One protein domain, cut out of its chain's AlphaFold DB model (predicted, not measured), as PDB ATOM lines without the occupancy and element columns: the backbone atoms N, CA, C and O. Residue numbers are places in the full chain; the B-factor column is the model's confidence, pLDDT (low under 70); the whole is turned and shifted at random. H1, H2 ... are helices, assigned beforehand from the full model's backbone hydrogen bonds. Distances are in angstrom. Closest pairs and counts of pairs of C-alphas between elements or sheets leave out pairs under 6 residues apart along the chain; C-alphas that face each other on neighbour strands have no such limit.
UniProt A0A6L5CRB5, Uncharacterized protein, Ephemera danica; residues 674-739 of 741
ATOM      1  N   PHE A 674      34.679  31.389  19.992       87.62
ATOM      2  CA  PHE A 674      34.711  30.247  20.884       87.62
ATOM      3  C   PHE A 674      35.720  30.548  21.990       87.62
ATOM      4  O   PHE A 674      36.755  31.160  21.723       87.62
ATOM      5  N   ILE A 675      35.388  30.162  23.217       91.81
ATOM      6  CA  ILE A 675      36.261  30.218  24.390       91.81
ATOM      7  C   ILE A 675      36.361  28.771  24.857       91.81
ATOM      8  O   ILE A 675      35.323  28.118  25.007       91.81
ATOM      9  N   ASP A 676      37.579  28.269  24.994       91.00
ATOM     10  CA  ASP A 676      37.838  26.846  25.153       91.00
ATOM     11  C   ASP A 676      37.380  26.339  26.531       91.00
ATOM     12  O   ASP A 676      37.851  26.848  27.556       91.00
ATOM     13  N   PRO A 677      36.466  25.351  26.599       92.50
ATOM     14  CA  PRO A 677      35.944  24.856  27.869       92.50
ATOM     15  C   PRO A 677      36.982  24.126  28.731       92.50
ATOM     16  O   PRO A 677      36.727  23.974  29.923       92.50
ATOM     17  N   VAL A 678      38.110  23.680  28.164       90.56
ATOM     18  CA  VAL A 678      39.125  22.890  28.882       90.56
ATOM     19  C   VAL A 678      40.229  23.772  29.464       90.56
ATOM     20  O   VAL A 678      40.581  23.616  30.625       90.56
ATOM     21  N   THR A 679      40.769  24.713  28.687       91.44
ATOM     22  CA  THR A 679      41.963  25.493  29.063       91.44
ATOM     23  C   THR A 679      41.653  26.926  29.497       91.44
ATOM     24  O   THR A 679      42.269  27.435  30.432       91.44
ATOM     25  N   GLU A 680      40.675  27.586  28.871       93.56
ATOM     26  CA  GLU A 680      40.407  29.015  29.093       93.56
ATOM     27  C   GLU A 680      39.281  29.264  30.097       93.56
ATOM     28  O   GLU A 680      39.371  30.171  30.929       93.56
ATOM     29  N   VAL A 681      38.209  28.466  30.037       94.94
ATOM     30  CA  VAL A 681      37.075  28.600  30.962       94.94
ATOM     31  C   VAL A 681      37.492  28.407  32.427       94.94
ATOM     32  O   VAL A 681      37.038  29.220  33.231       94.94
ATOM     33  N   PRO A 682      38.371  27.459  32.815       96.44
ATOM     34  CA  PRO A 682      38.821  27.356  34.205       96.44
ATOM     35  C   PRO A 682      39.542  28.610  34.716       96.44
ATOM     36  O   PRO A 682      39.209  29.084  35.798       96.44
ATOM     37  N   ARG A 683      40.438  29.221  33.920       94.81
ATOM     38  CA  ARG A 683      41.091  30.498  34.282       94.81
ATOM     39  C   ARG A 683      40.077  31.632  34.430       94.81
ATOM     40  O   ARG A 683      40.101  32.366  35.411       94.81
ATOM     41  N   LEU A 684      39.126  31.729  33.499       96.12
ATOM     42  CA  LEU A 684      38.028  32.695  33.578       96.12
ATOM     43  C   LEU A 684      37.134  32.474  34.811       96.12
ATOM     44  O   LEU A 684      36.649  33.447  35.386       96.12
ATOM     45  N   GLU A 685      36.916  31.228  35.245       96.19
ATOM     46  CA  GLU A 685      36.172  30.913  36.471       96.19
ATOM     47  C   GLU A 685      36.983  31.200  37.746       96.19
ATOM     48  O   GLU A 685      36.420  31.768  38.678       96.19
ATOM     49  N   GLN A 686      38.294  30.942  37.760       96.31
ATOM     50  CA  GLN A 686      39.210  31.333  38.842       96.31
ATOM     51  C   GLN A 686      39.223  32.858  39.038       96.31
ATOM     52  O   GLN A 686      38.947  33.353  40.131       96.31
ATOM     53  N   TRP A 687      39.454  33.620  37.965       96.81
ATOM     54  CA  TRP A 687      39.411  35.084  37.990       96.81
ATOM     55  C   TRP A 687      38.032  35.630  38.383       96.81
ATOM     56  O   TRP A 687      37.947  36.652  39.056       96.81
ATOM     57  N   PHE A 688      36.947  34.947  38.005       96.38
ATOM     58  CA  PHE A 688      35.590  35.321  38.408       96.38
ATOM     59  C   PHE A 688      35.330  35.122  39.903       96.38
ATOM     60  O   PHE A 688      34.604  35.925  40.487       96.38
ATOM     61  N   SER A 689      35.897  34.079  40.513       94.31
ATOM     62  CA  SER A 689      35.812  33.850  41.960       94.31
ATOM     63  C   SER A 689      36.566  34.920  42.751       94.31
ATOM     64  O   SER A 689      36.045  35.394  43.754       94.31
ATOM     65  N   LEU A 690      37.739  35.349  42.266       93.81
ATOM     66  CA  LEU A 690      38.519  36.439  42.870       93.81
ATOM     67  C   LEU A 690      37.846  37.807  42.683       93.81
ATOM     68  O   LEU A 690      37.740  38.590  43.622       93.81
ATOM     69  N   ASN A 691      37.377  38.114  41.470       93.00
ATOM     70  CA  ASN A 691      36.686  39.363  41.181       93.00
ATOM     71  C   ASN A 691      35.567  39.158  40.150       93.00
ATOM     72  O   ASN A 691      35.794  39.034  38.947       93.00
ATOM     73  N   THR A 692      34.315  39.212  40.607       94.38
ATOM     74  CA  THR A 692      33.147  39.086  39.719       94.38
ATOM     75  C   THR A 692      32.918  40.320  38.827       94.38
ATOM     76  O   THR A 692      32.168  40.230  37.849       94.38
ATOM     77  N   HIS A 693      33.552  41.459  39.128       94.75
ATOM     78  CA  HIS A 693      33.445  42.766  38.464       94.75
ATOM     79  C   HIS A 693      34.842  43.378  38.166       94.75
ATOM     80  O   HIS A 693      35.156  44.463  38.654       94.75
ATOM     81  N   PRO A 694      35.687  42.721  37.344       94.62
ATOM     82  CA  PRO A 694      37.023  43.227  37.025       94.62
ATOM     83  C   PRO A 694      36.970  44.583  36.304       94.62
ATOM     84  O   PRO A 694      36.069  44.839  35.495       94.62
ATOM     85  N   SER A 695      37.965  45.432  36.579       96.38
ATOM     86  CA  SER A 695      38.168  46.716  35.897       96.38
ATOM     87  C   SER A 695      38.519  46.521  34.415       96.38
ATOM     88  O   SER A 695      38.830  45.410  33.976       96.38
ATOM     89  N   HIS A 696      38.489  47.593  33.613       94.81
ATOM     90  CA  HIS A 696      38.833  47.467  32.193       94.81
ATOM     91  C   HIS A 696      40.283  47.001  31.991       94.81
ATOM     92  O   HIS A 696      40.499  46.066  31.227       94.81
ATOM     93  N   ASN A 697      41.235  47.563  32.741       96.25
ATOM     94  CA  ASN A 697      42.650  47.180  32.688       96.25
ATOM     95  C   ASN A 697      42.855  45.704  33.063       96.25
ATOM     96  O   ASN A 697      43.637  45.000  32.429       96.25
ATOM     97  N   LEU A 698      42.090  45.199  34.036       95.50
ATOM     98  CA  LEU A 698      42.128  43.792  34.424       95.50
ATOM     99  C   LEU A 698      41.517  42.877  33.343       95.50
ATOM    100  O   LEU A 698      42.054  41.809  33.067       95.50
ATOM    101  N   ILE A 699      40.463  43.325  32.645       97.12
ATOM    102  CA  ILE A 699      39.936  42.652  31.442       97.12
ATOM    103  C   ILE A 699      40.963  42.638  30.294       97.12
ATOM    104  O   ILE A 699      41.028  41.635  29.584       97.12
ATOM    105  N   LEU A 700      41.758  43.700  30.101       96.56
ATOM    106  CA  LEU A 700      42.855  43.714  29.118       96.56
ATOM    107  C   LEU A 700      43.900  42.648  29.480       96.56
ATOM    108  O   LEU A 700      44.096  41.716  28.704       96.56
ATOM    109  N   LYS A 701      44.442  42.695  30.707       96.62
ATOM    110  CA  LYS A 701      45.413  41.713  31.225       96.62
ATOM    111  C   LYS A 701      44.928  40.263  31.067       96.62
ATOM    112  O   LYS A 701      45.639  39.444  30.491       96.62
ATOM    113  N   TYR A 702      43.692  39.960  31.471       97.25
ATOM    114  CA  TYR A 702      43.077  38.638  31.276       97.25
ATOM    115  C   TYR A 702      42.957  38.231  29.799       97.25
ATOM    116  O   TYR A 702      43.089  37.056  29.467       97.25
ATOM    117  N   THR A 703      42.705  39.180  28.896       96.38
ATOM    118  CA  THR A 703      42.624  38.899  27.454       96.38
ATOM    119  C   THR A 703      43.998  38.541  26.890       96.38
ATOM    120  O   THR A 703      44.109  37.579  26.133       96.38
ATOM    121  N   ASP A 704      45.047  39.252  27.303       96.06
ATOM    122  CA  ASP A 704      46.418  38.989  26.863       96.06
ATOM    123  C   ASP A 704      46.980  37.691  27.456       96.06
ATOM    124  O   ASP A 704      47.661  36.939  26.763       96.06
ATOM    125  N   GLU A 705      46.659  37.374  28.712       95.56
ATOM    126  CA  GLU A 705      47.011  36.091  29.336       95.56
ATOM    127  C   GLU A 705      46.360  34.893  28.632       95.56
ATOM    128  O   GLU A 705      47.042  33.896  28.401       95.56
ATOM    129  N   LEU A 706      45.087  34.990  28.220       94.62
ATOM    130  CA  LEU A 706      44.456  33.960  27.382       94.62
ATOM    131  C   LEU A 706      45.078  33.916  25.976       94.62
ATOM    132  O   LEU A 706      45.351  32.836  25.458       94.62
ATOM    133  N   ASN A 707      45.370  35.072  25.371       94.94
ATOM    134  CA  ASN A 707      45.977  35.165  24.037       94.94
ATOM    135  C   ASN A 707      47.418  34.635  23.950       94.94
ATOM    136  O   ASN A 707      47.884  34.366  22.842       94.94
ATOM    137  N   ARG A 708      48.112  34.467  25.082       94.25
ATOM    138  CA  ARG A 708      49.422  33.800  25.169       94.25
ATOM    139  C   ARG A 708      49.322  32.269  25.252       94.25
ATOM    140  O   ARG A 708      50.304  31.592  24.959       94.25
ATOM    141  N   MET A 709      48.167  31.709  25.630       91.06
ATOM    142  CA  MET A 709      48.005  30.259  25.807       91.06
ATOM    143  C   MET A 709      48.140  29.493  24.475       91.06
ATOM    144  O   MET A 709      47.699  30.004  23.443       91.06
ATOM    145  N   PRO A 710      48.638  28.236  24.474       88.69
ATOM    146  CA  PRO A 710      48.829  27.439  23.252       88.69
ATOM    147  C   PRO A 710      47.582  27.306  22.366       88.69
ATOM    148  O   PRO A 710      47.689  27.228  21.143       88.69
ATOM    149  N   TYR A 711      46.381  27.353  22.956       89.25
ATOM    150  CA  TYR A 711      45.122  27.375  22.210       89.25
ATOM    151  C   TYR A 711      45.024  28.592  21.264       89.25
ATOM    152  O   TYR A 711      44.692  28.446  20.088       89.25
ATOM    153  N   ARG A 712      45.395  29.795  21.726       91.38
ATOM    154  CA  ARG A 712      45.347  31.052  20.943       91.38
ATOM    155  C   ARG A 712      46.530  31.263  20.002       91.38
ATOM    156  O   ARG A 712      46.536  32.227  19.243       91.38
ATOM    157  N   GLN A 713      47.488  30.341  20.003       88.56
ATOM    158  CA  GLN A 713      48.504  30.244  18.955       88.56
ATOM    159  C   GLN A 713      47.948  29.529  17.708       88.56
ATOM    160  O   GLN A 713      48.381  29.814  16.596       88.56
ATOM    161  N   LYS A 714      46.955  28.637  17.877       87.31
ATOM    162  CA  LYS A 714      46.325  27.853  16.792       87.31
ATOM    163  C   LYS A 714      44.921  28.337  16.399       87.31
ATOM    164  O   LYS A 714      44.436  27.995  15.325       87.31
ATOM    165  N   PHE A 715      44.271  29.146  17.238       87.44
ATOM    166  CA  PHE A 715      42.937  29.710  17.004       87.44
ATOM    167  C   PHE A 715      42.933  31.246  17.108       87.44
ATOM    168  O   PHE A 715      43.758  31.800  17.832       87.44
ATOM    169  N   PRO A 716      41.991  31.957  16.449       89.31
ATOM    170  CA  PRO A 716      41.949  33.421  16.456       89.31
ATOM    171  C   PRO A 716      41.981  34.027  17.864       89.31
ATOM    172  O   PRO A 716      41.241  33.583  18.748       89.31
ATOM    173  N   LYS A 717      42.801  35.066  18.055       91.75
ATOM    174  CA  LYS A 717      42.930  35.793  19.328       91.75
ATOM    175  C   LYS A 717      41.585  36.364  19.804       91.75
ATOM    176  O   LYS A 717      40.731  36.753  19.006       91.75
ATOM    177  N   LEU A 718      41.400  36.399  21.121       93.25
ATOM    178  CA  LEU A 718      40.286  37.066  21.788       93.25
ATOM    179  C   LEU A 718      40.476  38.583  21.749       93.25
ATOM    180  O   LEU A 718      41.574  39.082  21.984       93.25
ATOM    181  N   GLU A 719      39.383  39.313  21.543       93.38
ATOM    182  CA  GLU A 719      39.325  40.742  21.842       93.38
ATOM    183  C   GLU A 719      38.825  40.964  23.285       93.38
ATOM    184  O   GLU A 719      38.024  40.162  23.782       93.38
ATOM    185  N   PRO A 720      39.154  42.093  23.944       94.88
ATOM    186  CA  PRO A 720      38.705  42.380  25.312       94.88
ATOM    187  C   PRO A 720      37.182  42.324  25.508       94.88
ATOM    188  O   PRO A 720      36.684  41.907  26.558       94.88
ATOM    189  N   LYS A 721      36.411  42.654  24.461       93.00
ATOM    190  CA  LYS A 721      34.943  42.526  24.449       93.00
ATOM    191  C   LYS A 721      34.466  41.080  24.648       93.00
ATOM    192  O   LYS A 721      33.388  40.869  25.199       93.00
ATOM    193  N   ASN A 722      35.241  40.075  24.234       94.25
ATOM    194  CA  ASN A 722      34.894  38.664  24.398       94.25
ATOM    195  C   ASN A 722      34.973  38.239  25.866       94.25
ATOM    196  O   ASN A 722      34.009  37.672  26.380       94.25
ATOM    197  N   VAL A 723      36.066  38.590  26.549       94.94
ATOM    198  CA  VAL A 723      36.244  38.353  27.989       94.94
ATOM    199  C   VAL A 723      35.204  39.152  28.783       94.94
ATOM    200  O   VAL A 723      34.474  38.584  29.597       94.94
ATOM    201  N   GLN A 724      35.000  40.433  28.462       94.81
ATOM    202  CA  GLN A 724      33.957  41.265  29.078       94.81
ATOM    203  C   GLN A 724      32.545  40.659  28.921       94.81
ATOM    204  O   GLN A 724      31.742  40.661  29.861       94.81
ATOM    205  N   PHE A 725      32.220  40.104  27.747       94.69
ATOM    206  CA  PHE A 725      30.955  39.405  27.517       94.69
ATOM    207  C   PHE A 725      30.880  38.065  28.255       94.69
ATOM    208  O   PHE A 725      29.795  37.729  28.731       94.69
ATOM    209  N   TRP A 726      31.983  37.326  28.404       95.62
ATOM    210  CA  TRP A 726      32.029  36.127  29.242       95.62
ATOM    211  C   TRP A 726      31.688  36.476  30.698       95.62
ATOM    212  O   TRP A 726      30.718  35.932  31.225       95.62
ATOM    213  N   PHE A 727      32.345  37.476  31.300       96.62
ATOM    214  CA  PHE A 727      32.061  37.924  32.674       96.62
ATOM    215  C   PHE A 727      30.608  38.399  32.841       96.62
ATOM    216  O   PHE A 727      29.919  37.998  33.782       96.62
ATOM    217  N   LYS A 728      30.087  39.193  31.892       94.38
ATOM    218  CA  LYS A 728      28.676  39.625  31.875       94.38
ATOM    219  C   LYS A 728      27.710  38.434  31.824       94.38
ATOM    220  O   LYS A 728      26.718  38.411  32.555       94.38
ATOM    221  N   ASN A 729      28.002  37.432  30.996       94.00
ATOM    222  CA  ASN A 729      27.201  36.214  30.884       94.00
ATOM    223  C   ASN A 729      27.326  35.318  32.127       94.00
ATOM    224  O   ASN A 729      26.323  34.730  32.535       94.00
ATOM    225  N   ARG A 730      28.501  35.247  32.767       94.81
ATOM    226  CA  ARG A 730      28.726  34.502  34.013       94.81
ATOM    227  C   ARG A 730      27.952  35.124  35.173       94.81
ATOM    228  O   ARG A 730      27.165  34.412  35.791       94.81
ATOM    229  N   ARG A 731      28.017  36.449  35.375       95.19
ATOM    230  CA  ARG A 731      27.147  37.158  36.342       95.19
ATOM    231  C   ARG A 731      25.661  36.896  36.075       95.19
ATOM    232  O   ARG A 731      24.907  36.614  37.003       95.19
ATOM    233  N   ALA A 732      25.237  36.914  34.809       90.38
ATOM    234  CA  ALA A 732      23.858  36.598  34.429       90.38
ATOM    235  C   ALA A 732      23.475  35.112  34.633       90.38
ATOM    236  O   ALA A 732      22.299  34.830  34.859       90.38
ATOM    237  N   LYS A 733      24.428  34.169  34.581       88.06
ATOM    238  CA  LYS A 733      24.240  32.758  34.971       88.06
ATOM    239  C   LYS A 733      24.077  32.660  36.490       88.06
ATOM    240  O   LYS A 733      23.044  32.181  36.941       88.06
ATOM    241  N   CYS A 734      25.013  33.204  37.269       89.50
ATOM    242  CA  CYS A 734      24.962  33.202  38.736       89.50
ATOM    243  C   CYS A 734      23.676  33.850  39.278       89.50
ATOM    244  O   CYS A 734      23.025  33.271  40.141       89.50
ATOM    245  N   LYS A 735      23.230  34.981  38.710       87.19
ATOM    246  CA  LYS A 735      21.954  35.621  39.082       87.19
ATOM    247  C   LYS A 735      20.716  34.776  38.749       87.19
ATOM    248  O   LYS A 735      19.683  34.978  39.369       87.19
ATOM    249  N   ARG A 736      20.781  33.853  37.783       79.44
ATOM    250  CA  ARG A 736      19.686  32.901  37.508       79.44
ATOM    251  C   ARG A 736      19.716  31.698  38.448       79.44
ATOM    252  O   ARG A 736      18.655  31.176  38.745       79.44
ATOM    253  N   LEU A 737      20.903  31.282  38.895       75.94
ATOM    254  CA  LEU A 737      21.057  30.213  39.884       75.94
ATOM    255  C   LEU A 737      20.631  30.686  41.285       75.94
ATOM    256  O   LEU A 737      19.878  29.975  41.925       75.94
ATOM    257  N   LYS A 738      20.969  31.915  41.706       71.69
ATOM    258  CA  LYS A 738      20.451  32.563  42.941       71.69
ATOM    259  C   LYS A 738      18.970  33.022  42.858       71.69
ATOM    260  O   LYS A 738      18.592  34.009  43.482       71.69
ATOM    261  N   MET A 739      18.184  32.409  41.974       53.44
ATOM    262  CA  MET A 739      16.736  32.613  41.768       53.44
ATOM    263  C   MET A 739      16.097  31.260  41.361       53.44
ATOM    264  O   MET A 739      15.227  31.213  40.484       53.44
TER     265      MET A 739
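This is residues 674 to 739 of the 741 residues of an uncharacterized protein of Ephemera danica (UniProt A0A6L5CRB5). Two helices, H1 and H2, lie loosely side by side and run opposite ways, and the longest helix, H4, sets out from H2, passes H1 at a steep tilt and goes on past it, so that its last turns, with residues 732 to 739, stick out as a free arm. The short helix H3 sits beyond the last residues of H2, away from that arm. The printed part has 66 residues with four named helices, in the order H1, H2, H3, H4, and no named strand; the class is all helix. The whole is compact by its radius of gyration of the C-alphas, 11.8 A, yet elongated in outline, with the C-alphas spanning 39 by 24 by 18 A along their three main axes.

The first helix is H1, residues 680 to 690. A tight link of 5 residues joins it to H2, residues 696 to 707. H1 and H2 are close but not clearly touching, with 1 pair of C-alphas within 8 A, the closest being those of Glu 680 and Leu 706, 6.6 A apart. Their lines stand at a shallow tilt of 30 degrees, and they run opposite ways. After a tight link of 2 residues comes H3, residues 710 to 714. H2 and H3 are close but not clearly touching, and their closest C-alphas are those of Leu 706 and Arg 712, 7.1 A apart. H3 touches no helix, and it is apart from H1. A tight link of 5 residues runs from H3 to H4, residues 720 to 737, and these two helices are apart. H4 touches H2, with 7 pairs of C-alphas within 8 A; the closest are those of Thr 703 and Pro 720, 5.7 A apart. H4 touches H2 with residues 720 to 724 alone, H2 touches H4 with residues 699 to 703 alone, and their lines are about perpendicular, at 77 degrees. H4 and H1 are close but not clearly touching, the closest C-alphas being those of Phe 688 and Phe 727, 7.2 A apart. They stand at a steep tilt of 65 degrees and run the same way. In H1, H2 and H4 every O i to N i+4 pair is within hydrogen-bond range; in H3 it is 0 of 1, while 2 of its 2 O i to N i+3 pairs are within range.

H1 begins at Glu 680, whose C-alpha is at (40.407, 29.015, 29.093), and measures 15.8 A from its first to its last C-alpha, that of Leu 690. H2, from His 696 to Asn 707, measures 16.4 A, and its first C-alpha is at (38.833, 47.467, 32.193). H3 goes from Pro 710 to Lys 714. H4, the longest helix with 18 residues, measures 25.9 A from Pro 720 to Leu 737, where its last C-alpha is at (21.057, 30.213, 39.884).

The two C-alphas farthest apart are those of Gln 713 and Met 739, 39.2 A. The printed part has no cut, and none of the links between its helices is long. Residues 732 to 739, of which 732 to 737 belong to H4, stand free; the body without them has 58 residues and spans 29 by 21 by 16 A. The mean pLDDT of the printed part is 92.1, and residue 739 is the one printed residue under 70.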